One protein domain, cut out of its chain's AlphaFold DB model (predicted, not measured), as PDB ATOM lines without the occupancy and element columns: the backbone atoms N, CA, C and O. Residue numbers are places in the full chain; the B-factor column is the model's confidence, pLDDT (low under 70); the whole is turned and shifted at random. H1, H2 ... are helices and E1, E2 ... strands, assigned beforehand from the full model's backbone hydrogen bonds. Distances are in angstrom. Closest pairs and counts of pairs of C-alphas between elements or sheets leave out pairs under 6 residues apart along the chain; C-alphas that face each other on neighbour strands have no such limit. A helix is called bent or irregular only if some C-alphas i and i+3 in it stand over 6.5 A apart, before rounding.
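AT A GLANCE: This is residues 623 to 731 and 980 to 1067 of the 1075 residues of an uncharacterized protein of Pestalotiopsis fici (strain W106-1 / CGMCC3.15140) (UniProt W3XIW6). A small three-stranded sheet makes the core, with H5 and H6 packed side by side over one face and H11 crossing the other. H3 and H4 pack beyond H6 at one end of the longest axis, while H9, H10 and the loop of residues 1026 to 1037 form a thin arm toward the other. The printed part has 197 residues with eleven named helices and three strands, in the order H1 H2 H3 H4 H5 E1 H6 H7 H8 E2 H9 H10 H11 E3; the sheet runs E2 E1 E3, all parallel. It is mostly helix, flat, 70 by 51 by 24 A, and only just compact, close to loose, with a radius of gyration of the C-alphas of 19.3 A.

IN THESE COORDINATES: H1, residues 623 to 629, begins at C-alpha 623 (26.516, -16.453, -41.473). H2 is residues 639 to 642, H3 644 to 655, 16.3 A long, H4 662 to 671, 14.1 A, and H5 676 to 682. E1, residues 692 to 697, spans 16.6 A. H6, residues 703 to 716, spans 20.1 A, and H7 is residues 721 to 728. After the cut come H8, residues 989 to 998, 14.3 A, and E2, residues 1004 to 1009, 16.8 A. H9, residues 1019 to 1025, is irregular, with C-alphas 1021 and 1024 7.3 A apart. H10 is residues 1038 to 1041, H11 1045 to 1051, and E3, residues 1056 to 1059, ends at C-alpha 1059 (26.488, -34.152, -21.386).

HOW THE PARTS SIT: N 695 and O 1007 are 2.9 A apart between E1 and E2, N 1057 and O 694 3.0 A between E3 and E1. H5 is over E3 at a height over the sheet of 8.6 A; H6 is on the same face at 10.4 A, H11 on the opposite face at 9.6 A. H5 and H6 touch at the C-alphas of Gln 678 and Val 706, 6.6 A. H3 touches H4 at Phe 649 and Leu 664, C-alphas 6.2 A apart. H2 touches H7 at Ala 642 and Val 723, C-alphas 5.8 A apart. H1 and H8 are near each other, with 7 pairs of C-alphas within 10 A. H9 and H10 only just touch, with 3 pairs within 8 A, closest Ile 1021 and Gly 1038 at 5.5 A. Every O i to N i+4 pair is within hydrogen-bond range in H1, H3, H4, H6, H7 and H11; H8 has 5 of 6, H5 0 of 3 with 4 of 4 O i to N i+3, and H9 0 of 3 with 1 of 4; H2 and H10 are too short for such a pair.

THE WHOLE: The C-alphas farthest apart, of Thr 660 and Asp 1029, are 69.6 A apart. Residues 732 to 979 are not printed, and C-alphas 731 and 980 are 25.9 A apart across the cut. The link H9 to H10 is long. pLDDT is under 70 at residues 630 to 631 and 1023 to 1034.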
ATOM      1  N   PHE A 623      26.176 -16.275 -42.887       76.00
ATOM      2  CA  PHE A 623      26.516 -16.453 -41.473       76.00
ATOM      3  C   PHE A 623      25.813 -15.422 -40.564       76.00
ATOM      4  O   PHE A 623      25.194 -15.792 -39.564       76.00
ATOM      5  N   ALA A 624      25.800 -14.140 -40.942       70.75
ATOM      6  CA  ALA A 624      25.096 -13.090 -40.203       70.75
ATOM      7  C   ALA A 624      23.568 -13.310 -40.168       70.75
ATOM      8  O   ALA A 624      22.937 -13.212 -39.112       70.75
ATOM      9  N   ARG A 625      22.955 -13.677 -41.306       71.25
ATOM     10  CA  ARG A 625      21.510 -13.979 -41.391       71.25
ATOM     11  C   ARG A 625      21.106 -15.192 -40.553       71.25
ATOM     12  O   ARG A 625      20.020 -15.186 -39.974       71.25
ATOM     13  N   LEU A 626      21.962 -16.208 -40.507       79.00
ATOM     14  CA  LEU A 626      21.785 -17.423 -39.718       79.00
ATOM     15  C   LEU A 626      21.761 -17.111 -38.221       79.00
ATOM     16  O   LEU A 626      20.801 -17.455 -37.535       79.00
ATOM     17  N   ILE A 627      22.773 -16.375 -37.749       77.00
ATOM     18  CA  ILE A 627      22.848 -15.862 -36.381       77.00
ATOM     19  C   ILE A 627      21.569 -15.091 -36.036       77.00
ATOM     20  O   ILE A 627      20.915 -15.410 -35.042       77.00
ATOM     21  N   ALA A 628      21.157 -14.130 -36.868       72.50
ATOM     22  CA  ALA A 628      19.992 -13.289 -36.591       72.50
ATOM     23  C   ALA A 628      18.681 -14.071 -36.471       72.50
ATOM     24  O   ALA A 628      17.926 -13.902 -35.515       72.50
ATOM     25  N   LYS A 629      18.413 -14.962 -37.426       71.62
ATOM     26  CA  LYS A 629      17.179 -15.753 -37.435       71.62
ATOM     27  C   LYS A 629      17.200 -16.905 -36.433       71.62
ATOM     28  O   LYS A 629      16.146 -17.440 -36.119       71.62
ATOM     29  N   GLY A 630      18.381 -17.313 -35.961       67.56
ATOM     30  CA  GLY A 630      18.576 -18.548 -35.195       67.56
ATOM     31  C   GLY A 630      18.486 -19.817 -36.049       67.56
ATOM     32  O   GLY A 630      18.792 -20.893 -35.559       67.56
ATOM     33  N   GLY A 631      18.102 -19.699 -37.322       66.81
ATOM     34  CA  GLY A 631      17.934 -20.802 -38.259       66.81
ATOM     35  C   GLY A 631      17.749 -20.295 -39.690       66.81
ATOM     36  O   GLY A 631      17.399 -19.137 -39.934       66.81
ATOM     37  N   GLY A 632      18.012 -21.158 -40.662       71.62
ATOM     38  CA  GLY A 632      18.054 -20.812 -42.080       71.62
ATOM     39  C   GLY A 632      18.902 -21.823 -42.850       71.62
ATOM     40  O   GLY A 632      19.344 -22.803 -42.257       71.62
ATOM     41  N   PRO A 633      19.127 -21.616 -44.157       72.06
ATOM     42  CA  PRO A 633      20.029 -22.473 -44.913       72.06
ATOM     43  C   PRO A 633      21.478 -22.264 -44.443       72.06
ATOM     44  O   PRO A 633      21.923 -21.128 -44.251       72.06
ATOM     45  N   THR A 634      22.190 -23.369 -44.247       80.38
ATOM     46  CA  THR A 634      23.555 -23.428 -43.716       80.38
ATOM     47  C   THR A 634      24.566 -23.762 -44.811       80.38
ATOM     48  O   THR A 634      24.203 -24.277 -45.867       80.38
ATOM     49  N   ILE A 635      25.842 -23.454 -44.564       83.44
ATOM     50  CA  ILE A 635      26.955 -24.105 -45.261       83.44
ATOM     51  C   ILE A 635      27.506 -25.131 -44.283       83.44
ATOM     52  O   ILE A 635      28.002 -24.766 -43.213       83.44
ATOM     53  N   ASP A 636      27.387 -26.404 -44.632       88.25
ATOM     54  CA  ASP A 636      27.812 -27.495 -43.767       88.25
ATOM     55  C   ASP A 636      29.314 -27.723 -43.967       88.25
ATOM     56  O   ASP A 636      29.787 -28.018 -45.065       88.25
ATOM     57  N   TYR A 637      30.090 -27.512 -42.906       90.00
ATOM     58  CA  TYR A 637      31.544 -27.627 -42.936       90.00
ATOM     59  C   TYR A 637      31.973 -29.063 -42.641       90.00
ATOM     60  O   TYR A 637      31.654 -29.604 -41.577       90.00
ATOM     61  N   ASN A 638      32.803 -29.630 -43.521       91.62
ATOM     62  CA  ASN A 638      33.518 -30.868 -43.236       91.62
ATOM     63  C   ASN A 638      34.822 -30.582 -42.475       91.62
ATOM     64  O   ASN A 638      35.911 -30.515 -43.046       91.62
ATOM     65  N   VAL A 639      34.720 -30.413 -41.158       90.81
ATOM     66  CA  VAL A 639      35.854 -30.054 -40.291       90.81
ATOM     67  C   VAL A 639      37.001 -31.076 -40.368       90.81
ATOM     68  O   VAL A 639      38.155 -30.697 -40.175       90.81
ATOM     69  N   LEU A 640      36.724 -32.334 -40.731       91.94
ATOM     70  CA  LEU A 640      37.754 -33.358 -40.949       91.94
ATOM     71  C   LEU A 640      38.601 -33.097 -42.208       91.94
ATOM     72  O   LEU A 640      39.807 -33.326 -42.182       91.94
ATOM     73  N   GLU A 641      38.017 -32.588 -43.296       90.19
ATOM     74  CA  GLU A 641      38.779 -32.247 -44.512       90.19
ATOM     75  C   GLU A 641      39.703 -31.042 -44.296       90.19
ATOM     76  O   GLU A 641      40.821 -31.021 -44.810       90.19
ATOM     77  N   ALA A 642      39.271 -30.052 -43.509       86.69
ATOM     78  CA  ALA A 642      40.094 -28.879 -43.212       86.69
ATOM     79  C   ALA A 642      41.173 -29.133 -42.146       86.69
ATOM     80  O   ALA A 642      42.140 -28.371 -42.102       86.69
ATOM     81  N   LEU A 643      41.020 -30.164 -41.301       90.38
ATOM     82  CA  LEU A 643      41.932 -30.503 -40.202       90.38
ATOM     83  C   LEU A 643      42.422 -31.966 -40.314       90.38
ATOM     84  O   LEU A 643      41.894 -32.852 -39.631       90.38
ATOM     85  N   PRO A 644      43.455 -32.252 -41.133       90.38
ATOM     86  CA  PRO A 644      43.899 -33.617 -41.424       90.38
ATOM     87  C   PRO A 644      44.306 -34.427 -40.190       90.38
ATOM     88  O   PRO A 644      44.038 -35.625 -40.141       90.38
ATOM     89  N   LEU A 645      44.886 -33.787 -39.167       90.50
ATOM     90  CA  LEU A 645      45.292 -34.472 -37.935       90.50
ATOM     91  C   LEU A 645      44.073 -34.927 -37.107       90.50
ATOM     92  O   LEU A 645      44.107 -35.972 -36.460       90.50
ATOM     93  N   LEU A 646      42.968 -34.174 -37.164       91.88
ATOM     94  CA  LEU A 646      41.694 -34.574 -36.566       91.88
ATOM     95  C   LEU A 646      41.041 -35.712 -37.367       91.88
ATOM     96  O   LEU A 646      40.469 -36.623 -36.775       91.88
ATOM     97  N   ASN A 647      41.169 -35.712 -38.697       94.00
ATOM     98  CA  ASN A 647      40.717 -36.825 -39.534       94.00
ATOM     99  C   ASN A 647      41.502 -38.120 -39.255       94.00
ATOM    100  O   ASN A 647      40.899 -39.175 -39.061       94.00
ATOM    101  N   GLU A 648      42.832 -38.042 -39.154       94.50
ATOM    102  CA  GLU A 648      43.700 -39.164 -38.769       94.50
ATOM    103  C   GLU A 648      43.336 -39.696 -37.373       94.50
ATOM    104  O   GLU A 648      43.126 -40.899 -37.194       94.50
ATOM    105  N   PHE A 649      43.155 -38.799 -36.398       95.31
ATOM    106  CA  PHE A 649      42.651 -39.147 -35.070       95.31
ATOM    107  C   PHE A 649      41.323 -39.918 -35.138       95.31
ATOM    108  O   PHE A 649      41.205 -40.997 -34.555       95.31
ATOM    109  N   MET A 650      40.342 -39.415 -35.894       95.75
ATOM    110  CA  MET A 650      39.036 -40.065 -36.034       95.75
ATOM    111  C   MET A 650      39.100 -41.395 -36.794       95.75
ATOM    112  O   MET A 650      38.329 -42.308 -36.490       95.75
ATOM    113  N   ALA A 651      40.035 -41.559 -37.734       95.06
ATOM    114  CA  ALA A 651      40.297 -42.840 -38.385       95.06
ATOM    115  C   ALA A 651      40.858 -43.876 -37.392       95.06
ATOM    116  O   ALA A 651      40.424 -45.031 -37.398       95.06
ATOM    117  N   HIS A 652      41.756 -43.472 -36.488       95.62
ATOM    118  CA  HIS A 652      42.260 -44.332 -35.410       95.62
ATOM    119  C   HIS A 652      41.193 -44.663 -34.357       95.62
ATOM    120  O   HIS A 652      41.118 -45.807 -33.913       95.62
ATOM    121  N   VAL A 653      40.320 -43.710 -34.009       94.62
ATOM    122  CA  VAL A 653      39.143 -43.959 -33.157       94.62
ATOM    123  C   VAL A 653      38.237 -45.028 -33.779       94.62
ATOM    124  O   VAL A 653      37.929 -46.017 -33.120       94.62
ATOM    125  N   LYS A 654      37.861 -44.876 -35.058       93.81
ATOM    126  CA  LYS A 654      36.932 -45.787 -35.759       93.81
ATOM    127  C   LYS A 654      37.513 -47.173 -36.063       93.81
ATOM    128  O   LYS A 654      36.759 -48.133 -36.153       93.81
ATOM    129  N   SER A 655      38.829 -47.280 -36.254       93.75
ATOM    130  CA  SER A 655      39.518 -48.550 -36.553       93.75
ATOM    131  C   SER A 655      40.121 -49.240 -35.324       93.75
ATOM    132  O   SER A 655      40.733 -50.296 -35.460       93.75
ATOM    133  N   GLU A 656      40.008 -48.622 -34.144       91.50
ATOM    134  CA  GLU A 656      40.646 -49.009 -32.874       91.50
ATOM    135  C   GLU A 656      42.187 -49.139 -32.902       91.50
ATOM    136  O   GLU A 656      42.802 -49.557 -31.913       91.50
ATOM    137  N   THR A 657      42.831 -48.730 -33.998       94.12
ATOM    138  CA  THR A 657      44.284 -48.816 -34.193       94.12
ATOM    139  C   THR A 657      45.051 -47.780 -33.363       94.12
ATOM    140  O   THR A 657      44.501 -46.789 -32.882       94.12
ATOM    141  N   VAL A 658      46.352 -48.016 -33.151       91.62
ATOM    142  CA  VAL A 658      47.221 -47.121 -32.369       91.62
ATOM    143  C   VAL A 658      47.969 -46.166 -33.312       91.62
ATOM    144  O   VAL A 658      48.694 -46.665 -34.175       91.62
ATOM    145  N   PRO A 659      47.860 -44.834 -33.134       92.31
ATOM    146  CA  PRO A 659      48.617 -43.860 -33.914       92.31
ATOM    147  C   PRO A 659      50.128 -44.027 -33.747       92.31
ATOM    148  O   PRO A 659      50.621 -44.358 -32.660       92.31
ATOM    149  N   THR A 660      50.870 -43.755 -34.820       89.94
ATOM    150  CA  THR A 660      52.334 -43.615 -34.782       89.94
ATOM    151  C   THR A 660      52.754 -42.272 -34.189       89.94
ATOM    152  O   THR A 660      53.762 -42.217 -33.483       89.94
ATOM    153  N   ASP A 661      51.972 -41.214 -34.424       88.31
ATOM    154  CA  ASP A 661      52.196 -39.904 -33.820       88.31
ATOM    155  C   ASP A 661      52.001 -39.953 -32.284       88.31
ATOM    156  O   ASP A 661      50.987 -40.468 -31.790       88.31
ATOM    157  N   PRO A 662      52.963 -39.443 -31.487       89.62
ATOM    158  CA  PRO A 662      52.911 -39.533 -30.032       89.62
ATOM    159  C   PRO A 662      51.832 -38.647 -29.398       89.62
ATOM    160  O   PRO A 662      51.351 -38.999 -28.318       89.62
ATOM    161  N   VAL A 663      51.447 -37.537 -30.037       89.50
ATOM    162  CA  VAL A 663      50.376 -36.653 -29.562       89.50
ATOM    163  C   VAL A 663      49.032 -37.312 -29.830       89.50
ATOM    164  O   VAL A 663      48.250 -37.472 -28.897       89.50
ATOM    165  N   LEU A 664      48.785 -37.808 -31.048       92.75
ATOM    166  CA  LEU A 664      47.565 -38.556 -31.363       92.75
ATOM    167  C   LEU A 664      47.404 -39.798 -30.490       92.75
ATOM    168  O   LEU A 664      46.300 -40.097 -30.035       92.75
ATOM    169  N   LYS A 665      48.499 -40.505 -30.197       94.31
ATOM    170  CA  LYS A 665      48.489 -41.645 -29.276       94.31
ATOM    171  C   LYS A 665      48.105 -41.240 -27.847       94.31
ATOM    172  O   LYS A 665      47.372 -41.987 -27.197       94.31
ATOM    173  N   ALA A 666      48.562 -40.082 -27.365       93.88
ATOM    174  CA  ALA A 666      48.151 -39.533 -26.073       93.88
ATOM    175  C   ALA A 666      46.672 -39.098 -26.096       93.88
ATOM    176  O   ALA A 666      45.897 -39.540 -25.250       93.88
ATOM    177  N   CYS A 667      46.246 -38.354 -27.122       94.25
ATOM    178  CA  CYS A 667      44.851 -37.968 -27.333       94.25
ATOM    179  C   CYS A 667      43.912 -39.181 -27.370       94.25
ATOM    180  O   CYS A 667      42.865 -39.159 -26.730       94.25
ATOM    181  N   LEU A 668      44.289 -40.268 -28.054       95.25
ATOM    182  CA  LEU A 668      43.493 -41.496 -28.117       95.25
ATOM    183  C   LEU A 668      43.429 -42.211 -26.758       95.25
ATOM    184  O   LEU A 668      42.394 -42.779 -26.408       95.25
ATOM    185  N   ALA A 669      44.508 -42.170 -25.972       95.00
ATOM    186  CA  ALA A 669      44.525 -42.714 -24.615       95.00
ATOM    187  C   ALA A 669      43.641 -41.909 -23.642       95.00
ATOM    188  O   ALA A 669      43.072 -42.503 -22.725       95.00
ATOM    189  N   ILE A 670      43.492 -40.595 -23.846       95.50
ATOM    190  CA  ILE A 670      42.521 -39.760 -23.121       95.50
ATOM    191  C   ILE A 670      41.101 -40.050 -23.628       95.50
ATOM    192  O   ILE A 670      40.235 -40.397 -22.832       95.50
ATOM    193  N   TYR A 671      40.872 -40.014 -24.945       96.00
ATOM    194  CA  TYR A 671      39.569 -40.266 -25.574       96.00
ATOM    195  C   TYR A 671      38.952 -41.605 -25.156       96.00
ATOM    196  O   TYR A 671      37.760 -41.679 -24.861       96.00
ATOM    197  N   LYS A 672      39.753 -42.676 -25.063       95.31
ATOM    198  CA  LYS A 672      39.264 -43.993 -24.620       95.31
ATOM    199  C   LYS A 672      38.681 -43.972 -23.196       95.31
ATOM    200  O   LYS A 672      37.787 -44.773 -22.935       95.31
ATOM    201  N   LYS A 673      39.115 -43.045 -22.328       94.00
ATOM    202  CA  LYS A 673      38.601 -42.838 -20.959       94.00
ATOM    203  C   LYS A 673      37.349 -41.951 -20.882       94.00
ATOM    204  O   LYS A 673      36.754 -41.897 -19.816       94.00
ATOM    205  N   LEU A 674      36.988 -41.236 -21.953       94.38
ATOM    206  CA  LEU A 674      35.795 -40.380 -21.970       94.38
ATOM    207  C   LEU A 674      34.513 -41.219 -21.921       94.38
ATOM    208  O   LEU A 674      34.474 -42.337 -22.447       94.38
ATOM    209  N   ASP A 675      33.450 -40.649 -21.366       93.50
ATOM    210  CA  ASP A 675      32.122 -41.261 -21.378       93.50
ATOM    211  C   ASP A 675      31.506 -41.287 -22.787       93.50
ATOM    212  O   ASP A 675      31.994 -40.655 -23.729       93.50
ATOM    213  N   ALA A 676      30.428 -42.056 -22.953       93.06
ATOM    214  CA  ALA A 676      29.744 -42.195 -24.237       93.06
ATOM    215  C   ALA A 676      29.142 -40.867 -24.736       93.06
ATOM    216  O   ALA A 676      29.229 -40.583 -25.926       93.06
ATOM    217  N   ASP A 677      28.597 -40.039 -23.840       92.00
ATOM    218  CA  ASP A 677      28.051 -38.714 -24.163       92.00
ATOM    219  C   ASP A 677      29.157 -37.702 -24.514       92.00
ATOM    220  O   ASP A 677      29.052 -36.976 -25.501       92.00
ATOM    221  N   GLN A 678      30.273 -37.713 -23.781       94.19
ATOM    222  CA  GLN A 678      31.461 -36.902 -24.075       94.19
ATOM    223  C   GLN A 678      32.046 -37.220 -25.458       94.19
ATOM    224  O   GLN A 678      32.523 -36.321 -26.153       94.19
ATOM    225  N   LYS A 679      31.983 -38.484 -25.894       95.25
ATOM    226  CA  LYS A 679      32.452 -38.908 -27.223       95.25
ATOM    227  C   LYS A 679      31.618 -38.330 -28.375       95.25
ATOM    228  O   LYS A 679      32.208 -38.087 -29.426       95.25
ATOM    229  N   LEU A 680      30.340 -37.985 -28.161       93.12
ATOM    230  CA  LEU A 680      29.456 -37.366 -29.172       93.12
ATOM    231  C   LEU A 680      29.973 -36.010 -29.696       93.12
ATOM    232  O   LEU A 680      29.581 -35.542 -30.767       93.12
ATOM    233  N   ILE A 681      30.892 -35.366 -28.965       92.62
ATOM    234  CA  ILE A 681      31.590 -34.145 -29.405       92.62
ATOM    235  C   ILE A 681      32.423 -34.377 -30.669       92.62
ATOM    236  O   ILE A 681      32.650 -33.436 -31.429       92.62
ATOM    237  N   PHE A 682      32.824 -35.620 -30.920       93.19
ATOM    238  CA  PHE A 682      33.593 -36.023 -32.089       93.19
ATOM    239  C   PHE A 682      32.734 -36.617 -33.221       93.19
ATOM    240  O   PHE A 682      33.277 -36.984 -34.265       93.19
ATOM    241  N   ASP A 683      31.413 -36.684 -33.043       88.12
ATOM    242  CA  ASP A 683      30.477 -37.165 -34.060       88.12
ATOM    243  C   ASP A 683      30.012 -36.029 -34.990       88.12
ATOM    244  O   ASP A 683      30.077 -34.846 -34.646       88.12
ATOM    245  N   ASP A 684      29.586 -36.396 -36.201       84.06
ATOM    246  CA  ASP A 684      29.028 -35.520 -37.250       84.06
ATOM    247  C   ASP A 684      29.861 -34.281 -37.636       84.06
ATOM    248  O   ASP A 684      29.380 -33.327 -38.249       84.06
ATOM    249  N   LEU A 685      31.176 -34.350 -37.398       89.00
ATOM    250  CA  LEU A 685      32.176 -33.346 -37.794       89.00
ATOM    251  C   LEU A 685      32.256 -33.089 -39.313       89.00
ATOM    252  O   LEU A 685      32.962 -32.179 -39.745       89.00
ATOM    253  N   THR A 686      31.565 -33.891 -40.126       87.56
ATOM    254  CA  THR A 686      31.482 -33.752 -41.585       87.56
ATOM    255  C   THR A 686      30.394 -32.784 -42.056       87.56
ATOM    256  O   THR A 686      30.401 -32.425 -43.229       87.56
ATOM    257  N   ALA A 687      29.455 -32.396 -41.185       86.81
ATOM    258  CA  ALA A 687      28.276 -31.608 -41.552       86.81
ATOM    259  C   ALA A 687      27.936 -30.525 -40.507       86.81
ATOM    260  O   ALA A 687      26.777 -30.331 -40.153       86.81
ATOM    261  N   LEU A 688      28.944 -29.822 -39.976       88.94
ATOM    262  CA  LEU A 688      28.717 -28.804 -38.943       88.94
ATOM    263  C   LEU A 688      28.308 -27.453 -39.559       88.94
ATOM    264  O   LEU A 688      29.117 -26.872 -40.290       88.94
ATOM    265  N   PRO A 689      27.134 -26.879 -39.224       88.31
ATOM    266  CA  PRO A 689      26.695 -25.582 -39.743       88.31
ATOM    267  C   PRO A 689      27.704 -24.461 -39.468       88.31
ATOM    268  O   PRO A 689      27.869 -24.035 -38.324       88.31
ATOM    269  N   PHE A 690      28.401 -23.978 -40.502       87.38
ATOM    270  CA  PHE A 690      29.508 -23.014 -40.386       87.38
ATOM    271  C   PHE A 690      30.572 -23.413 -39.337       87.38
ATOM    272  O   PHE A 690      31.180 -22.561 -38.674       87.38
ATOM    273  N   GLY A 691      30.766 -24.720 -39.133       88.94
ATOM    274  CA  GLY A 691      31.675 -25.269 -38.127       88.94
ATOM    275  C   GLY A 691      31.253 -25.012 -36.675       88.94
ATOM    276  O   GLY A 691      32.105 -25.090 -35.789       88.94
ATOM    277  N   ILE A 692      29.984 -24.662 -36.418       92.31
ATOM    278  CA  ILE A 692      29.442 -24.437 -35.072       92.31
ATOM    279  C   ILE A 692      29.043 -25.767 -34.421       92.31
ATOM    280  O   ILE A 692      28.285 -26.544 -34.997       92.31
ATOM    281  N   ARG A 693      29.476 -25.981 -33.172       93.88
ATOM    282  CA  ARG A 693      28.973 -27.025 -32.265       93.88
ATOM    283  C   ARG A 693      28.531 -26.386 -30.945       93.88
ATOM    284  O   ARG A 693      29.277 -25.610 -30.342       93.88
ATOM    285  N   ILE A 694      27.322 -26.711 -30.494       95.06
ATOM    286  CA  ILE A 694      26.802 -26.317 -29.176       95.06
ATOM    287  C   ILE A 694      26.925 -27.522 -28.239       95.06
ATOM    288  O   ILE A 694      26.521 -28.629 -28.596       95.06
ATOM    289  N   VAL A 695      27.487 -27.314 -27.047       95.25
ATOM    290  CA  VAL A 695      27.655 -28.359 -26.026       95.25
ATOM    291  C   VAL A 695      27.101 -27.853 -24.693       95.25
ATOM    292  O   VAL A 695      27.686 -26.980 -24.047       95.25
ATOM    293  N   SER A 696      25.969 -28.415 -24.285       93.88
ATOM    294  CA  SER A 696      25.346 -28.192 -22.984       93.88
ATOM    295  C   SER A 696      25.813 -29.253 -21.984       93.88
ATOM    296  O   SER A 696      26.020 -30.411 -22.349       93.88
ATOM    297  N   GLY A 697      25.976 -28.887 -20.715       89.62
ATOM    298  CA  GLY A 697      26.270 -29.857 -19.664       89.62
ATOM    299  C   GLY A 697      26.407 -29.247 -18.272       89.62
ATOM    300  O   GLY A 697      27.089 -28.231 -18.076       89.62
ATOM    301  N   GLY A 698      25.823 -29.938 -17.290       85.06
ATOM    302  CA  GLY A 698      25.810 -29.540 -15.883       85.06
ATOM    303  C   GLY A 698      27.201 -29.408 -15.238       85.06
ATOM    304  O   GLY A 698      28.219 -29.825 -15.813       85.06
ATOM    305  N   PRO A 699      27.301 -28.840 -14.020       82.62
ATOM    306  CA  PRO A 699      28.577 -28.667 -13.336       82.62
ATOM    307  C   PRO A 699      29.175 -30.029 -12.966       82.62
ATOM    308  O   PRO A 699      28.649 -30.726 -12.103       82.62
ATOM    309  N   GLY A 700      30.303 -30.387 -13.583       83.94
ATOM    310  CA  GLY A 700      30.930 -31.705 -13.414       83.94
ATOM    311  C   GLY A 700      30.771 -32.650 -14.608       83.94
ATOM    312  O   GLY A 700      31.369 -33.715 -14.589       83.94
ATOM    313  N   SER A 701      30.069 -32.247 -15.670       87.44
ATOM    314  CA  SER A 701      29.888 -33.017 -16.920       87.44
ATOM    315  C   SER A 701      31.164 -33.335 -17.721       87.44
ATOM    316  O   SER A 701      31.123 -34.014 -18.743       87.44
ATOM    317  N   GLY A 702      32.316 -32.793 -17.317       88.50
ATOM    318  CA  GLY A 702      33.566 -32.878 -18.077       88.50
ATOM    319  C   GLY A 702      33.628 -31.975 -19.319       88.50
ATOM    320  O   GLY A 702      34.681 -31.937 -19.951       88.50
ATOM    321  N   LYS A 703      32.570 -31.203 -19.639       92.06
ATOM    322  CA  LYS A 703      32.427 -30.427 -20.895       92.06
ATOM    323  C   LYS A 703      33.678 -29.632 -21.301       92.06
ATOM    324  O   LYS A 703      34.118 -29.723 -22.444       92.06
ATOM    325  N   ASN A 704      34.293 -28.909 -20.361       90.44
ATOM    326  CA  ASN A 704      35.478 -28.095 -20.633       90.44
ATOM    327  C   ASN A 704      36.681 -28.966 -21.020       90.44
ATOM    328  O   ASN A 704      37.376 -28.630 -21.969       90.44
ATOM    329  N   PHE A 705      36.901 -30.094 -20.341       92.25
ATOM    330  CA  PHE A 705      38.042 -30.985 -20.582       92.25
ATOM    331  C   PHE A 705      37.979 -31.644 -21.966       92.25
ATOM    332  O   PHE A 705      38.962 -31.659 -22.706       92.25
ATOM    333  N   VAL A 706      36.805 -32.144 -22.359       94.00
ATOM    334  CA  VAL A 706      36.628 -32.775 -23.674       94.00
ATOM    335  C   VAL A 706      36.709 -31.761 -24.825       94.00
ATOM    336  O   VAL A 706      37.310 -32.057 -25.859       94.00
ATOM    337  N   VAL A 707      36.215 -30.531 -24.636       94.56
ATOM    338  CA  VAL A 707      36.395 -29.450 -25.622       94.56
ATOM    339  C   VAL A 707      37.848 -28.963 -25.667       94.56
ATOM    340  O   VAL A 707      38.366 -28.739 -26.758       94.56
ATOM    341  N   GLN A 708      38.559 -28.887 -24.538       94.81
ATOM    342  CA  GLN A 708      40.003 -28.616 -24.511       94.81
ATOM    343  C   GLN A 708      40.796 -29.676 -25.295       94.81
ATOM    344  O   GLN A 708      41.669 -29.309 -26.081       94.81
ATOM    345  N   LEU A 709      40.463 -30.968 -25.157       95.19
ATOM    346  CA  LEU A 709      41.076 -32.048 -25.940       95.19
ATOM    347  C   LEU A 709      40.826 -31.879 -27.445       95.19
ATOM    348  O   LEU A 709      41.772 -31.948 -28.231       95.19
ATOM    349  N   PHE A 710      39.578 -31.615 -27.849       94.56
ATOM    350  CA  PHE A 710      39.244 -31.334 -29.248       94.56
ATOM    351  C   PHE A 710      40.065 -30.151 -29.784       94.56
ATOM    352  O   PHE A 710      40.692 -30.243 -30.841       94.56
ATOM    353  N   MET A 711      40.102 -29.045 -29.036       92.12
ATOM    354  CA  MET A 711      40.805 -27.823 -29.428       92.12
ATOM    355  C   MET A 711      42.322 -28.019 -29.507       92.12
ATOM    356  O   MET A 711      42.951 -27.468 -30.408       92.12
ATOM    357  N   ALA A 712      42.911 -28.837 -28.631       91.06
ATOM    358  CA  ALA A 712      44.325 -29.197 -28.694       91.06
ATOM    359  C   ALA A 712      44.667 -29.977 -29.978       91.06
ATOM    360  O   ALA A 712      45.671 -29.673 -30.622       91.06
ATOM    361  N   ILE A 713      43.814 -30.922 -30.398       89.56
ATOM    362  CA  ILE A 713      43.974 -31.652 -31.671       89.56
ATOM    363  C   ILE A 713      43.809 -30.692 -32.858       89.56
ATOM    364  O   ILE A 713      44.671 -30.638 -33.736       89.56
ATOM    365  N   ALA A 714      42.742 -29.888 -32.866       86.75
ATOM    366  CA  ALA A 714      42.437 -28.950 -33.948       86.75
ATOM    367  C   ALA A 714      43.529 -27.882 -34.150       86.75
ATOM    368  O   ALA A 714      43.834 -27.519 -35.281       86.75
ATOM    369  N   GLN A 715      44.143 -27.406 -33.065       86.94
ATOM    370  CA  GLN A 715      45.246 -26.439 -33.084       86.94
ATOM    371  C   GLN A 715      46.610 -27.079 -33.401       86.94
ATOM    372  O   GLN A 715      47.547 -26.379 -33.802       86.94
ATOM    373  N   HIS A 716      46.763 -28.389 -33.187       86.06
ATOM    374  CA  HIS A 716      47.952 -29.112 -33.631       86.06
ATOM    375  C   HIS A 716      47.884 -29.467 -35.124       86.06
ATOM    376  O   HIS A 716      48.930 -29.525 -35.770       86.06
ATOM    377  N   SER A 717      46.678 -29.640 -35.674       85.50
ATOM    378  CA  SER A 717      46.464 -29.806 -37.111       85.50
ATOM    379  C   SER A 717      46.916 -28.580 -37.902       85.50
ATOM    380  O   SER A 717      46.624 -27.437 -37.547       85.50
ATOM    381  N   GLU A 718      47.551 -28.821 -39.046       84.88
ATOM    382  CA  GLU A 718      47.621 -27.816 -40.105       84.88
ATOM    383  C   GLU A 718      46.226 -27.632 -40.730       84.88
ATOM    384  O   GLU A 718      45.379 -28.527 -40.648       84.88
ATOM    385  N   VAL A 719      45.970 -26.453 -41.307       84.38
ATOM    386  CA  VAL A 719      44.691 -26.111 -41.948       84.38
ATOM    387  C   VAL A 719      44.841 -26.235 -43.458       84.38
ATOM    388  O   VAL A 719      45.724 -25.602 -44.040       84.38
ATOM    389  N   VAL A 720      43.965 -27.007 -44.099       87.38
ATOM    390  CA  VAL A 720      43.929 -27.120 -45.565       87.38
ATOM    391  C   VAL A 720      43.185 -25.916 -46.143       87.38
ATOM    392  O   VAL A 720      41.956 -25.903 -46.231       87.38
ATOM    393  N   GLU A 721      43.935 -24.881 -46.524       83.69
ATOM    394  CA  GLU A 721      43.368 -23.616 -47.015       83.69
ATOM    395  C   GLU A 721      42.483 -23.793 -48.256       83.69
ATOM    396  O   GLU A 721      41.481 -23.099 -48.373       83.69
ATOM    397  N   ASP A 722      42.781 -24.734 -49.156       84.50
ATOM    398  CA  ASP A 722      41.974 -24.949 -50.367       84.50
ATOM    399  C   ASP A 722      40.552 -25.446 -50.051       84.50
ATOM    400  O   ASP A 722      39.583 -24.966 -50.640       84.50
ATOM    401  N   VAL A 723      40.408 -26.340 -49.062       83.00
ATOM    402  CA  VAL A 723      39.104 -26.814 -48.556       83.00
ATOM    403  C   VAL A 723      38.331 -25.647 -47.938       83.00
ATOM    404  O   VAL A 723      37.172 -25.402 -48.272       83.00
ATOM    405  N   VAL A 724      39.008 -24.873 -47.086       81.19
ATOM    406  CA  VAL A 724      38.459 -23.678 -46.435       81.19
ATOM    407  C   VAL A 724      38.002 -22.628 -47.453       81.19
ATOM    408  O   VAL A 724      36.923 -22.054 -47.307       81.19
ATOM    409  N   ASN A 725      38.806 -22.370 -48.484       80.75
ATOM    410  CA  ASN A 725      38.476 -21.441 -49.559       80.75
ATOM    411  C   ASN A 725      37.287 -21.955 -50.381       80.75
ATOM    412  O   ASN A 725      36.458 -21.157 -50.813       80.75
ATOM    413  N   GLY A 726      37.145 -23.274 -50.543       81.00
ATOM    414  CA  GLY A 726      35.941 -23.901 -51.093       81.00
ATOM    415  C   GLY A 726      34.672 -23.511 -50.328       81.00
ATOM    416  O   GLY A 726      33.699 -23.077 -50.944       81.00
ATOM    417  N   TRP A 727      34.691 -23.570 -48.991       82.25
ATOM    418  CA  TRP A 727      33.544 -23.169 -48.159       82.25
ATOM    419  C   TRP A 727      33.219 -21.678 -48.270       82.25
ATOM    420  O   TRP A 727      32.056 -21.314 -48.419       82.25
ATOM    421  N   LEU A 728      34.236 -20.810 -48.253       77.19
ATOM    422  CA  LEU A 728      34.047 -19.357 -48.376       77.19
ATOM    423  C   LEU A 728      33.498 -18.943 -49.755       77.19
ATOM    424  O   LEU A 728      32.800 -17.938 -49.864       77.19
ATOM    425  N   ASN A 729      33.787 -19.732 -50.793       79.12
ATOM    426  CA  ASN A 729      33.257 -19.555 -52.146       79.12
ATOM    427  C   ASN A 729      31.928 -20.300 -52.390       79.12
ATOM    428  O   ASN A 729      31.365 -20.194 -53.480       79.12
ATOM    429  N   THR A 730      31.422 -21.068 -51.418       78.31
ATOM    430  CA  THR A 730      30.162 -21.809 -51.557       78.31
ATOM    431  C   THR A 730      28.985 -20.853 -51.420       78.31
ATOM    432  O   THR A 730      28.769 -20.260 -50.363       78.31
ATOM    433  N   THR A 731      28.198 -20.709 -52.488       73.25
ATOM    434  CA  THR A 731      27.011 -19.856 -52.474       73.25
ATOM    435  C   THR A 731      25.796 -20.629 -51.976       73.25
ATOM    436  O   THR A 731      25.540 -21.768 -52.372       73.25
ATOM    437  N   TRP A 980      36.359 -20.738 -29.196       97.31
ATOM    438  CA  TRP A 980      35.604 -21.379 -28.126       97.31
ATOM    439  C   TRP A 980      35.010 -20.294 -27.226       97.31
ATOM    440  O   TRP A 980      35.735 -19.431 -26.744       97.31
ATOM    441  N   ILE A 981      33.696 -20.304 -27.021       97.25
ATOM    442  CA  ILE A 981      32.989 -19.427 -26.087       97.25
ATOM    443  C   ILE A 981      32.497 -20.295 -24.922       97.25
ATOM    444  O   ILE A 981      31.535 -21.050 -25.077       97.25
ATOM    445  N   ASP A 982      33.178 -20.216 -23.779       96.44
ATOM    446  CA  ASP A 982      32.815 -20.926 -22.553       96.44
ATOM    447  C   ASP A 982      31.859 -20.137 -21.662       96.44
ATOM    448  O   ASP A 982      31.868 -18.907 -21.638       96.44
ATOM    449  N   GLU A 983      31.003 -20.871 -20.945       94.94
ATOM    450  CA  GLU A 983      29.833 -20.344 -20.235       94.94
ATOM    451  C   GLU A 983      28.993 -19.389 -21.117       94.94
ATOM    452  O   GLU A 983      28.410 -18.415 -20.649       94.94
ATOM    453  N   SER A 984      28.901 -19.700 -22.415       95.06
ATOM    454  CA  SER A 984      28.177 -18.931 -23.444       95.06
ATOM    455  C   SER A 984      26.675 -18.776 -23.170       95.06
ATOM    456  O   SER A 984      26.063 -17.812 -23.621       95.06
ATOM    457  N   PHE A 985      26.086 -19.676 -22.380       94.81
ATOM    458  CA  PHE A 985      24.704 -19.585 -21.888       94.81
ATOM    459  C   PHE A 985      24.521 -18.547 -20.761       94.81
ATOM    460  O   PHE A 985      23.397 -18.145 -20.472       94.81
ATOM    461  N   ARG A 986      25.620 -18.087 -20.147       93.06
ATOM    462  CA  ARG A 986      25.649 -16.994 -19.163       93.06
ATOM    463  C   ARG A 986      25.995 -15.636 -19.781       93.06
ATOM    464  O   ARG A 986      25.965 -14.634 -19.074       93.06
ATOM    465  N   MET A 987      26.361 -15.606 -21.063       94.06
ATOM    466  CA  MET A 987      26.648 -14.377 -21.804       94.06
ATOM    467  C   MET A 987      25.375 -13.811 -22.418       94.06
ATOM    468  O   MET A 987      24.565 -14.560 -22.973       94.06
ATOM    469  N   THR A 988      25.223 -12.486 -22.393       93.44
ATOM    470  CA  THR A 988      24.183 -11.848 -23.210       93.44
ATOM    471  C   THR A 988      24.462 -12.139 -24.687       93.44
ATOM    472  O   THR A 988      25.611 -12.329 -25.095       93.44
ATOM    473  N   GLU A 989      23.429 -12.191 -25.528       93.44
ATOM    474  CA  GLU A 989      23.641 -12.445 -26.956       93.44
ATOM    475  C   GLU A 989      24.682 -11.493 -27.598       93.44
ATOM    476  O   GLU A 989      25.592 -12.002 -28.258       93.44
ATOM    477  N   PRO A 990      24.662 -10.163 -27.360       92.75
ATOM    478  CA  PRO A 990      25.694  -9.258 -27.870       92.75
ATOM    479  C   PRO A 990      27.131  -9.611 -27.450       92.75
ATOM    480  O   PRO A 990      28.049  -9.420 -28.243       92.75
ATOM    481  N   GLU A 991      27.352 -10.173 -26.257       93.31
ATOM    482  CA  GLU A 991      28.684 -10.622 -25.818       93.31
ATOM    483  C   GLU A 991      29.196 -11.817 -26.628       93.31
ATOM    484  O   GLU A 991      30.353 -11.828 -27.055       93.31
ATOM    485  N   ALA A 992      28.333 -12.803 -26.887       93.12
ATOM    486  CA  ALA A 992      28.676 -13.940 -27.738       93.12
ATOM    487  C   ALA A 992      28.940 -13.491 -29.190       93.12
ATOM    488  O   ALA A 992      29.863 -13.987 -29.847       93.12
ATOM    489  N   LEU A 993      28.182 -12.498 -29.678       91.94
ATOM    490  CA  LEU A 993      28.378 -11.904 -31.001       91.94
ATOM    491  C   LEU A 993      29.736 -11.214 -31.155       91.94
ATOM    492  O   LEU A 993      30.315 -11.320 -32.234       91.94
ATOM    493  N   ILE A 994      30.290 -10.581 -30.112       92.69
ATOM    494  CA  ILE A 994      31.651 -10.012 -30.173       92.69
ATOM    495  C   ILE A 994      32.658 -11.082 -30.617       92.69
ATOM    496  O   ILE A 994      33.486 -10.826 -31.490       92.69
ATOM    497  N   GLY A 995      32.562 -12.298 -30.074       90.81
ATOM    498  CA  GLY A 995      33.401 -13.418 -30.496       90.81
ATOM    499  C   GLY A 995      33.167 -13.825 -31.944       90.81
ATOM    500  O   GLY A 995      34.111 -13.874 -32.728       90.81
ATOM    501  N   LEU A 996      31.912 -14.087 -32.309       90.31
ATOM    502  CA  LEU A 996      31.557 -14.595 -33.637       90.31
ATOM    503  C   LEU A 996      31.874 -13.605 -34.769       90.31
ATOM    504  O   LEU A 996      32.254 -14.042 -35.852       90.31
ATOM    505  N   GLN A 997      31.761 -12.299 -34.511       87.19
ATOM    506  CA  GLN A 997      32.018 -11.232 -35.484       87.19
ATOM    507  C   GLN A 997      33.506 -10.873 -35.571       87.19
ATOM    508  O   GLN A 997      34.080 -10.811 -36.658       87.19
ATOM    509  N   HIS A 998      34.186 -10.700 -34.433       87.31
ATOM    510  CA  HIS A 998      35.605 -10.324 -34.423       87.31
ATOM    511  C   HIS A 998      36.560 -11.524 -34.594       87.31
ATOM    512  O   HIS A 998      37.770 -11.335 -34.720       87.31
ATOM    513  N   ALA A 999      36.022 -12.749 -34.637       88.81
ATOM    514  CA  ALA A 999      36.701 -13.966 -35.078       88.81
ATOM    515  C   ALA A 999      35.918 -14.709 -36.190       88.81
ATOM    516  O   ALA A 999      35.937 -15.941 -36.252       88.81
ATOM    517  N   HIS A1000      35.231 -13.981 -37.085       83.38
ATOM    518  CA  HIS A1000      34.475 -14.555 -38.214       83.38
ATOM    519  C   HIS A1000      35.332 -15.441 -39.138       83.38
ATOM    520  O   HIS A1000      34.818 -16.366 -39.760       83.38
ATOM    521  N   GLN A1001      36.651 -15.232 -39.182       82.06
ATOM    522  CA  GLN A1001      37.577 -16.069 -39.942       82.06
ATOM    523  C   GLN A1001      37.793 -17.473 -39.345       82.06
ATOM    524  O   GLN A1001      38.344 -18.324 -40.043       82.06
ATOM    525  N   ALA A1002      37.346 -17.741 -38.108       87.31
ATOM    526  CA  ALA A1002      37.426 -19.065 -37.491       87.31
ATOM    527  C   ALA A1002      36.727 -20.143 -38.343       87.31
ATOM    528  O   ALA A1002      35.747 -19.890 -39.052       87.31
ATOM    529  N   LYS A1003      37.246 -21.369 -38.281       84.69
ATOM    530  CA  LYS A1003      36.761 -22.536 -39.038       84.69
ATOM    531  C   LYS A1003      35.993 -23.505 -38.149       84.69
ATOM    532  O   LYS A1003      35.037 -24.114 -38.606       84.69
ATOM    533  N   VAL A1004      36.369 -23.574 -36.875       89.00
ATOM    534  CA  VAL A1004      35.663 -24.320 -35.831       89.00
ATOM    535  C   VAL A1004      35.188 -23.347 -34.755       89.00
ATOM    536  O   VAL A1004      35.952 -22.483 -34.320       89.00
ATOM    537  N   ARG A1005      33.933 -23.479 -34.323       93.19
ATOM    538  CA  ARG A1005      33.294 -22.635 -33.306       93.19
ATOM    539  C   ARG A1005      32.601 -23.514 -32.273       93.19
ATOM    540  O   ARG A1005      31.664 -24.228 -32.608       93.19
ATOM    541  N   PHE A1006      33.021 -23.441 -31.018       95.44
ATOM    542  CA  PHE A1006      32.343 -24.118 -29.912       95.44
ATOM    543  C   PHE A1006      31.658 -23.107 -29.003       95.44
ATOM    544  O   PHE A1006      32.265 -22.110 -28.617       95.44
ATOM    545  N   MET A1007      30.417 -23.397 -28.623       96.31
ATOM    546  CA  MET A1007      29.696 -22.685 -27.570       96.31
ATOM    547  C   MET A1007      29.359 -23.688 -26.469       96.31
ATOM    548  O   MET A1007      28.576 -24.612 -26.690       96.31
ATOM    549  N   THR A1008      30.003 -23.543 -25.311       96.12
ATOM    550  CA  THR A1008      29.822 -24.431 -24.152       96.12
ATOM    551  C   THR A1008      29.106 -23.707 -23.020       96.12
ATOM    552  O   THR A1008      29.196 -22.486 -22.888       96.12
ATOM    553  N   GLY A1009      28.388 -24.450 -22.183       94.56
ATOM    554  CA  GLY A1009      27.728 -23.922 -20.990       94.56
ATOM    555  C   GLY A1009      26.597 -24.841 -20.557       94.56
ATOM    556  O   GLY A1009      26.736 -26.057 -20.663       94.56
ATOM    557  N   ASP A1010      25.515 -24.268 -20.045       91.38
ATOM    558  CA  ASP A1010      24.313 -24.989 -19.631       91.38
ATOM    559  C   ASP A1010      23.118 -24.027 -19.639       91.38
ATOM    560  O   ASP A1010      23.211 -22.923 -19.099       91.38
ATOM    561  N   ASN A1011      22.013 -24.438 -20.262       88.50
ATOM    562  CA  ASN A1011      20.787 -23.648 -20.375       88.50
ATOM    563  C   ASN A1011      19.985 -23.572 -19.065       88.50
ATOM    564  O   ASN A1011      19.252 -22.603 -18.857       88.50
ATOM    565  N   GLU A1012      20.141 -24.569 -18.190       87.75
ATOM    566  CA  GLU A1012      19.393 -24.692 -16.932       87.75
ATOM    567  C   GLU A1012      20.142 -24.069 -15.736       87.75
ATOM    568  O   GLU A1012      19.614 -23.973 -14.628       87.75
ATOM    569  N   GLN A1013      21.367 -23.582 -15.959       87.06
ATOM    570  CA  GLN A1013      22.121 -22.778 -14.994       87.06
ATOM    571  C   GLN A1013      21.728 -21.288 -15.047       87.06
ATOM    572  O   GLN A1013      20.745 -20.874 -15.662       87.06
ATOM    573  N   HIS A1014      22.494 -20.448 -14.343       85.44
ATOM    574  CA  HIS A1014      22.299 -19.001 -14.332       85.44
ATOM    575  C   HIS A1014      22.336 -18.410 -15.746       85.44
ATOM    576  O   HIS A1014      23.373 -18.411 -16.404       85.44
ATOM    577  N   LYS A1015      21.200 -17.847 -16.156       89.31
ATOM    578  CA  LYS A1015      21.028 -17.057 -17.381       89.31
ATOM    579  C   LYS A1015      21.872 -15.771 -17.342       89.31
ATOM    580  O   LYS A1015      22.367 -15.410 -16.269       89.31
ATOM    581  N   PRO A1016      22.015 -15.055 -18.473       91.38
ATOM    582  CA  PRO A1016      22.722 -13.781 -18.501       91.38
ATOM    583  C   PRO A1016      22.131 -12.796 -17.492       91.38
ATOM    584  O   PRO A1016      20.910 -12.673 -17.362       91.38
ATOM    585  N   ILE A1017      23.004 -12.112 -16.753       86.81
ATOM    586  CA  ILE A1017      22.593 -11.182 -15.700       86.81
ATOM    587  C   ILE A1017      22.219  -9.851 -16.353       86.81
ATOM    588  O   ILE A1017      23.076  -9.158 -16.891       86.81
ATOM    589  N   VAL A1018      20.937  -9.492 -16.270       87.06
ATOM    590  CA  VAL A1018      20.390  -8.232 -16.788       87.06
ATOM    591  C   VAL A1018      19.638  -7.554 -15.651       87.06
ATOM    592  O   VAL A1018      18.563  -8.000 -15.238       87.06
ATOM    593  N   LYS A1019      20.237  -6.505 -15.090       82.12
ATOM    594  CA  LYS A1019      19.841  -5.891 -13.816       82.12
ATOM    595  C   LYS A1019      18.462  -5.234 -13.928       82.12
ATOM    596  O   LYS A1019      17.691  -5.246 -12.968       82.12
ATOM    597  N   SER A1020      18.124  -4.711 -15.105       81.44
ATOM    598  CA  SER A1020      16.859  -4.016 -15.365       81.44
ATOM    599  C   SER A1020      15.622  -4.915 -15.498       81.44
ATOM    600  O   SER A1020      14.511  -4.408 -15.341       81.44
ATOM    601  N   ILE A1021      15.758  -6.226 -15.762       76.88
ATOM    602  CA  ILE A1021      14.592  -7.129 -15.895       76.88
ATOM    603  C   ILE A1021      13.867  -7.247 -14.554       76.88
ATOM    604  O   ILE A1021      12.651  -7.081 -14.474       76.88
ATOM    605  N   ASP A1022      14.622  -7.529 -13.494       72.00
ATOM    606  CA  ASP A1022      14.080  -7.886 -12.181       72.00
ATOM    607  C   ASP A1022      13.945  -6.695 -11.225       72.00
ATOM    608  O   ASP A1022      13.430  -6.852 -10.119       72.00
ATOM    609  N   ALA A1023      14.305  -5.488 -11.670       67.44
ATOM    610  CA  ALA A1023      14.173  -4.244 -10.912       67.44
ATOM    611  C   ALA A1023      12.764  -4.047 -10.318       67.44
ATOM    612  O   ALA A1023      12.627  -3.717  -9.140       67.44
ATOM    613  N   HIS A1024      11.719  -4.372 -11.090       63.78
ATOM    614  CA  HIS A1024      10.312  -4.291 -10.677       63.78
ATOM    615  C   HIS A1024       9.916  -5.246  -9.531       63.78
ATOM    616  O   HIS A1024       8.834  -5.101  -8.963       63.78
ATOM    617  N   LYS A1025      10.752  -6.246  -9.205       64.12
ATOM    618  CA  LYS A1025      10.569  -7.146  -8.051       64.12
ATOM    619  C   LYS A1025      11.143  -6.553  -6.760       64.12
ATOM    620  O   LYS A1025      10.900  -7.096  -5.681       64.12
ATOM    621  N   SER A1026      11.917  -5.470  -6.856       60.19
ATOM    622  CA  SER A1026      12.448  -4.771  -5.691       60.19
ATOM    623  C   SER A1026      11.318  -4.157  -4.863       60.19
ATOM    624  O   SER A1026      10.337  -3.650  -5.399       60.19
ATOM    625  N   LYS A1027      11.477  -4.154  -3.536       58.12
ATOM    626  CA  LYS A1027      10.573  -3.464  -2.592       58.12
ATOM    627  C   LYS A1027      10.879  -1.964  -2.464       58.12
ATOM    628  O   LYS A1027      10.432  -1.319  -1.522       58.12
ATOM    629  N   ASP A1028      11.725  -1.458  -3.348       56.56
ATOM    630  CA  ASP A1028      12.290  -0.121  -3.324       56.56
ATOM    631  C   ASP A1028      11.516   0.760  -4.312       56.56
ATOM    632  O   ASP A1028      11.675   0.608  -5.524       56.56
ATOM    633  N   ASP A1029      10.671   1.658  -3.798       52.22
ATOM    634  CA  ASP A1029       9.795   2.524  -4.608       52.22
ATOM    635  C   ASP A1029      10.579   3.448  -5.570       52.22
ATOM    636  O   ASP A1029      10.014   3.933  -6.549       52.22
ATOM    637  N   ASP A1030      11.889   3.644  -5.358       50.78
ATOM    638  CA  ASP A1030      12.774   4.365  -6.289       50.78
ATOM    639  C   ASP A1030      13.157   3.529  -7.539       50.78
ATOM    640  O   ASP A1030      13.768   4.055  -8.471       50.78
ATOM    641  N   ARG A1031      12.832   2.225  -7.591       53.19
ATOM    642  CA  ARG A1031      13.309   1.265  -8.615       53.19
ATOM    643  C   ARG A1031      12.220   0.719  -9.544       53.19
ATOM    644  O   ARG A1031      12.221  -0.453  -9.910       53.19
ATOM    645  N   VAL A1032      11.300   1.575  -9.982       52.81
ATOM    646  CA  VAL A1032      10.167   1.168 -10.843       52.81
ATOM    647  C   VAL A1032      10.543   1.017 -12.335       52.81
ATOM    648  O   VAL A1032       9.692   0.688 -13.158       52.81
ATOM    649  N   PHE A1033      11.805   1.245 -12.726       58.06
ATOM    650  CA  PHE A1033      12.237   1.082 -14.120       58.06
ATOM    651  C   PHE A1033      12.515  -0.387 -14.460       58.06
ATOM    652  O   PHE A1033      13.519  -0.948 -14.033       58.06
ATOM    653  N   CYS A1034      11.652  -0.982 -15.283       59.88
ATOM    654  CA  CYS A1034      11.950  -2.208 -16.017       59.88
ATOM    655  C   CYS A1034      12.355  -1.828 -17.445       59.88
ATOM    656  O   CYS A1034      11.566  -1.179 -18.136       59.88
ATOM    657  N   ALA A1035      13.536  -2.250 -17.909       70.88
ATOM    658  CA  ALA A1035      13.912  -2.064 -19.313       70.88
ATOM    659  C   ALA A1035      12.917  -2.798 -20.209       70.88
ATOM    660  O   ALA A1035      12.622  -3.977 -19.990       70.88
ATOM    661  N   GLN A1036      12.418  -2.126 -21.243       71.12
ATOM    662  CA  GLN A1036      11.354  -2.698 -22.063       71.12
ATOM    663  C   GLN A1036      11.870  -3.852 -22.937       71.12
ATOM    664  O   GLN A1036      11.125  -4.779 -23.253       71.12
ATOM    665  N   PHE A1037      13.155  -3.812 -23.293       76.88
ATOM    666  CA  PHE A1037      13.822  -4.855 -24.070       76.88
ATOM    667  C   PHE A1037      14.835  -5.677 -23.262       76.88
ATOM    668  O   PHE A1037      15.440  -6.586 -23.826       76.88
ATOM    669  N   GLY A1038      15.001  -5.428 -21.954       80.94
ATOM    670  CA  GLY A1038      15.971  -6.160 -21.119       80.94
ATOM    671  C   GLY A1038      15.775  -7.681 -21.177       80.94
ATOM    672  O   GLY A1038      16.741  -8.435 -21.234       80.94
ATOM    673  N   SER A1039      14.521  -8.126 -21.303       83.75
ATOM    674  CA  SER A1039      14.119  -9.522 -21.541       83.75
ATOM    675  C   SER A1039      14.861 -10.211 -22.699       83.75
ATOM    676  O   SER A1039      15.082 -11.419 -22.635       83.75
ATOM    677  N   GLN A1040      15.262  -9.468 -23.736       87.25
ATOM    678  CA  GLN A1040      16.005  -9.991 -24.885       87.25
ATOM    679  C   GLN A1040      17.461 -10.317 -24.523       87.25
ATOM    680  O   GLN A1040      17.987 -11.320 -24.986       87.25
ATOM    681  N   LEU A1041      18.100  -9.515 -23.661       90.19
ATOM    682  CA  LEU A1041      19.468  -9.775 -23.188       90.19
ATOM    683  C   LEU A1041      19.537 -10.992 -22.255       90.19
ATOM    684  O   LEU A1041      20.573 -11.648 -22.185       90.19
ATOM    685  N   GLY A1042      18.431 -11.311 -21.572       89.56
ATOM    686  CA  GLY A1042      18.299 -12.491 -20.711       89.56
ATOM    687  C   GLY A1042      18.131 -13.818 -21.467       89.56
ATOM    688  O   GLY A1042      18.054 -14.869 -20.829       89.56
ATOM    689  N   LEU A1043      18.064 -13.789 -22.804       90.62
ATOM    690  CA  LEU A1043      18.118 -14.970 -23.662       90.62
ATOM    691  C   LEU A1043      19.514 -15.062 -24.291       90.62
ATOM    692  O   LEU A1043      19.901 -14.221 -25.098       90.62
ATOM    693  N   ALA A1044      20.275 -16.091 -23.922       93.12
ATOM    694  CA  ALA A1044      21.600 -16.314 -24.485       93.12
ATOM    695  C   ALA A1044      21.518 -16.812 -25.940       93.12
ATOM    696  O   ALA A1044      20.589 -17.532 -26.323       93.12
ATOM    697  N   LEU A1045      22.538 -16.484 -26.741       92.62
ATOM    698  CA  LEU A1045      22.610 -16.884 -28.151       92.62
ATOM    699  C   LEU A1045      22.485 -18.411 -28.367       92.62
ATOM    700  O   LEU A1045      21.699 -18.803 -29.234       92.62
ATOM    701  N   PRO A1046      23.163 -19.295 -27.595       93.12
ATOM    702  CA  PRO A1046      23.021 -20.741 -27.772       93.12
ATOM    703  C   PRO A1046      21.589 -21.225 -27.509       93.12
ATOM    704  O   PRO A1046      21.050 -21.985 -28.308       93.12
ATOM    705  N   SER A1047      20.938 -20.718 -26.453       92.31
ATOM    706  CA  SER A1047      19.536 -21.012 -26.127       92.31
ATOM    707  C   SER A1047      18.597 -20.640 -27.274       92.31
ATOM    708  O   SER A1047      17.694 -21.405 -27.619       92.31
ATOM    709  N   ARG A1048      18.826 -19.476 -27.901       90.56
ATOM    710  CA  ARG A1048      18.038 -19.015 -29.048       90.56
ATOM    711  C   ARG A1048      18.256 -19.892 -30.284       90.56
ATOM    712  O   ARG A1048      17.289 -20.255 -30.945       90.56
ATOM    713  N   MET A1049      19.501 -20.273 -30.570       89.69
ATOM    714  CA  MET A1049      19.833 -21.174 -31.680       89.69
ATOM    715  C   MET A1049      19.225 -22.570 -31.486       89.69
ATOM    716  O   MET A1049      18.585 -23.088 -32.400       89.69
ATOM    717  N   MET A1050      19.348 -23.159 -30.292       89.69
ATOM    718  CA  MET A1050      18.736 -24.453 -29.950       89.69
ATOM    719  C   MET A1050      17.219 -24.434 -30.166       89.69
ATOM    720  O   MET A1050      16.669 -25.308 -30.833       89.69
ATOM    721  N   ALA A1051      16.537 -23.400 -29.667       86.81
ATOM    722  CA  ALA A1051      15.090 -23.246 -29.816       86.81
ATOM    723  C   ALA A1051      14.639 -22.940 -31.264       86.81
ATOM    724  O   ALA A1051      13.465 -23.118 -31.592       86.81
ATOM    725  N   ALA A1052      15.562 -22.532 -32.139       82.12
ATOM    726  CA  ALA A1052      15.362 -22.392 -33.580       82.12
ATOM    727  C   ALA A1052      15.796 -23.638 -34.392       82.12
ATOM    728  O   ALA A1052      15.736 -23.616 -35.623       82.12
ATOM    729  N   GLY A1053      16.164 -24.736 -33.718       84.50
ATOM    730  CA  GLY A1053      16.402 -26.050 -34.324       84.50
ATOM    731  C   GLY A1053      17.866 -26.480 -34.430       84.50
ATOM    732  O   GLY A1053      18.134 -27.484 -35.082       84.50
ATOM    733  N   TYR A1054      18.812 -25.763 -33.813       86.00
ATOM    734  CA  TYR A1054      20.205 -26.216 -33.784       86.00
ATOM    735  C   TYR A1054      20.394 -27.485 -32.961       86.00
ATOM    736  O   TYR A1054      20.021 -27.557 -31.784       86.00
ATOM    737  N   GLU A1055      21.093 -28.445 -33.561       87.94
ATOM    738  CA  GLU A1055      21.637 -29.579 -32.834       87.94
ATOM    739  C   GLU A1055      22.654 -29.117 -31.789       87.94
ATOM    740  O   GLU A1055      23.512 -28.258 -32.021       87.94
ATOM    741  N   HIS A1056      22.545 -29.717 -30.612       91.81
ATOM    742  CA  HIS A1056      23.431 -29.506 -29.486       91.81
ATOM    743  C   HIS A1056      23.649 -30.848 -28.795       91.81
ATOM    744  O   HIS A1056      22.757 -31.696 -28.762       91.81
ATOM    745  N   ILE A1057      24.837 -31.038 -28.237       93.81
ATOM    746  CA  ILE A1057      25.133 -32.206 -27.408       93.81
ATOM    747  C   ILE A1057      24.762 -31.864 -25.973       93.81
ATOM    748  O   ILE A1057      25.089 -30.773 -25.506       93.81
ATOM    749  N   ILE A1058      24.127 -32.799 -25.269       92.25
ATOM    750  CA  ILE A1058      23.911 -32.716 -23.823       92.25
ATOM    751  C   ILE A1058      24.810 -33.754 -23.151       92.25
ATOM    752  O   ILE A1058      24.718 -34.943 -23.455       92.25
ATOM    753  N   LEU A1059      25.675 -33.297 -22.246       91.19
ATOM    754  CA  LEU A1059      26.488 -34.152 -21.386       91.19
ATOM    755  C   LEU A1059      25.770 -34.355 -20.048       91.19
ATOM    756  O   LEU A1059      25.612 -33.407 -19.273       91.19
ATOM    757  N   ASN A1060      25.335 -35.588 -19.797       84.00
ATOM    758  CA  ASN A1060      24.422 -35.963 -18.716       84.00
ATOM    759  C   ASN A1060      25.145 -36.583 -17.506       84.00
ATOM    760  O   ASN A1060      24.600 -36.608 -16.402       84.00
ATOM    761  N   HIS A1061      26.369 -37.092 -17.681       84.69
ATOM    762  CA  HIS A1061      27.108 -37.739 -16.593       84.69
ATOM    763  C   HIS A1061      27.870 -36.733 -15.719       84.69
ATOM    764  O   HIS A1061      28.828 -36.097 -16.153       84.69
ATOM    765  N   ASN A1062      27.460 -36.593 -14.454       83.69
ATOM    766  CA  ASN A1062      28.116 -35.713 -13.488       83.69
ATOM    767  C   ASN A1062      29.265 -36.437 -12.763       83.69
ATOM    768  O   ASN A1062      29.031 -37.325 -11.950       83.69
ATOM    769  N   HIS A1063      30.507 -36.011 -13.008       83.12
ATOM    770  CA  HIS A1063      31.716 -36.557 -12.371       83.12
ATOM    771  C   HIS A1063      32.089 -35.879 -11.043       83.12
ATOM    772  O   HIS A1063      33.046 -36.289 -10.386       83.12
ATOM    773  N   ARG A1064      31.395 -34.800 -10.655       82.06
ATOM    774  CA  ARG A1064      31.748 -33.955  -9.498       82.06
ATOM    775  C   ARG A1064      30.939 -34.276  -8.243       82.06
ATOM    776  O   ARG A1064      31.474 -34.167  -7.143       82.06
ATOM    777  N   ALA A1065      29.663 -34.611  -8.404       79.25
ATOM    778  CA  ALA A1065      28.768 -35.025  -7.325       79.25
ATOM    779  C   ALA A1065      28.452 -36.524  -7.448       79.25
ATOM    780  O   ALA A1065      28.540 -37.080  -8.538       79.25
ATOM    781  N   GLN A1066      28.106 -37.176  -6.335       75.94
ATOM    782  CA  GLN A1066      27.770 -38.605  -6.296       75.94
ATOM    783  C   GLN A1066      26.493 -38.850  -5.475       75.94
ATOM    784  O   GLN A1066      26.211 -38.121  -4.518       75.94
ATOM    785  N   GLY A1067      25.746 -39.902  -5.832       74.19
ATOM    786  CA  GLY A1067      24.494 -40.308  -5.179       74.19
ATOM    787  C   GLY A1067      23.414 -39.223  -5.226       74.19
ATOM    788  O   GLY A1067      23.337 -38.455  -6.187       74.19
TER     789      GLY A1067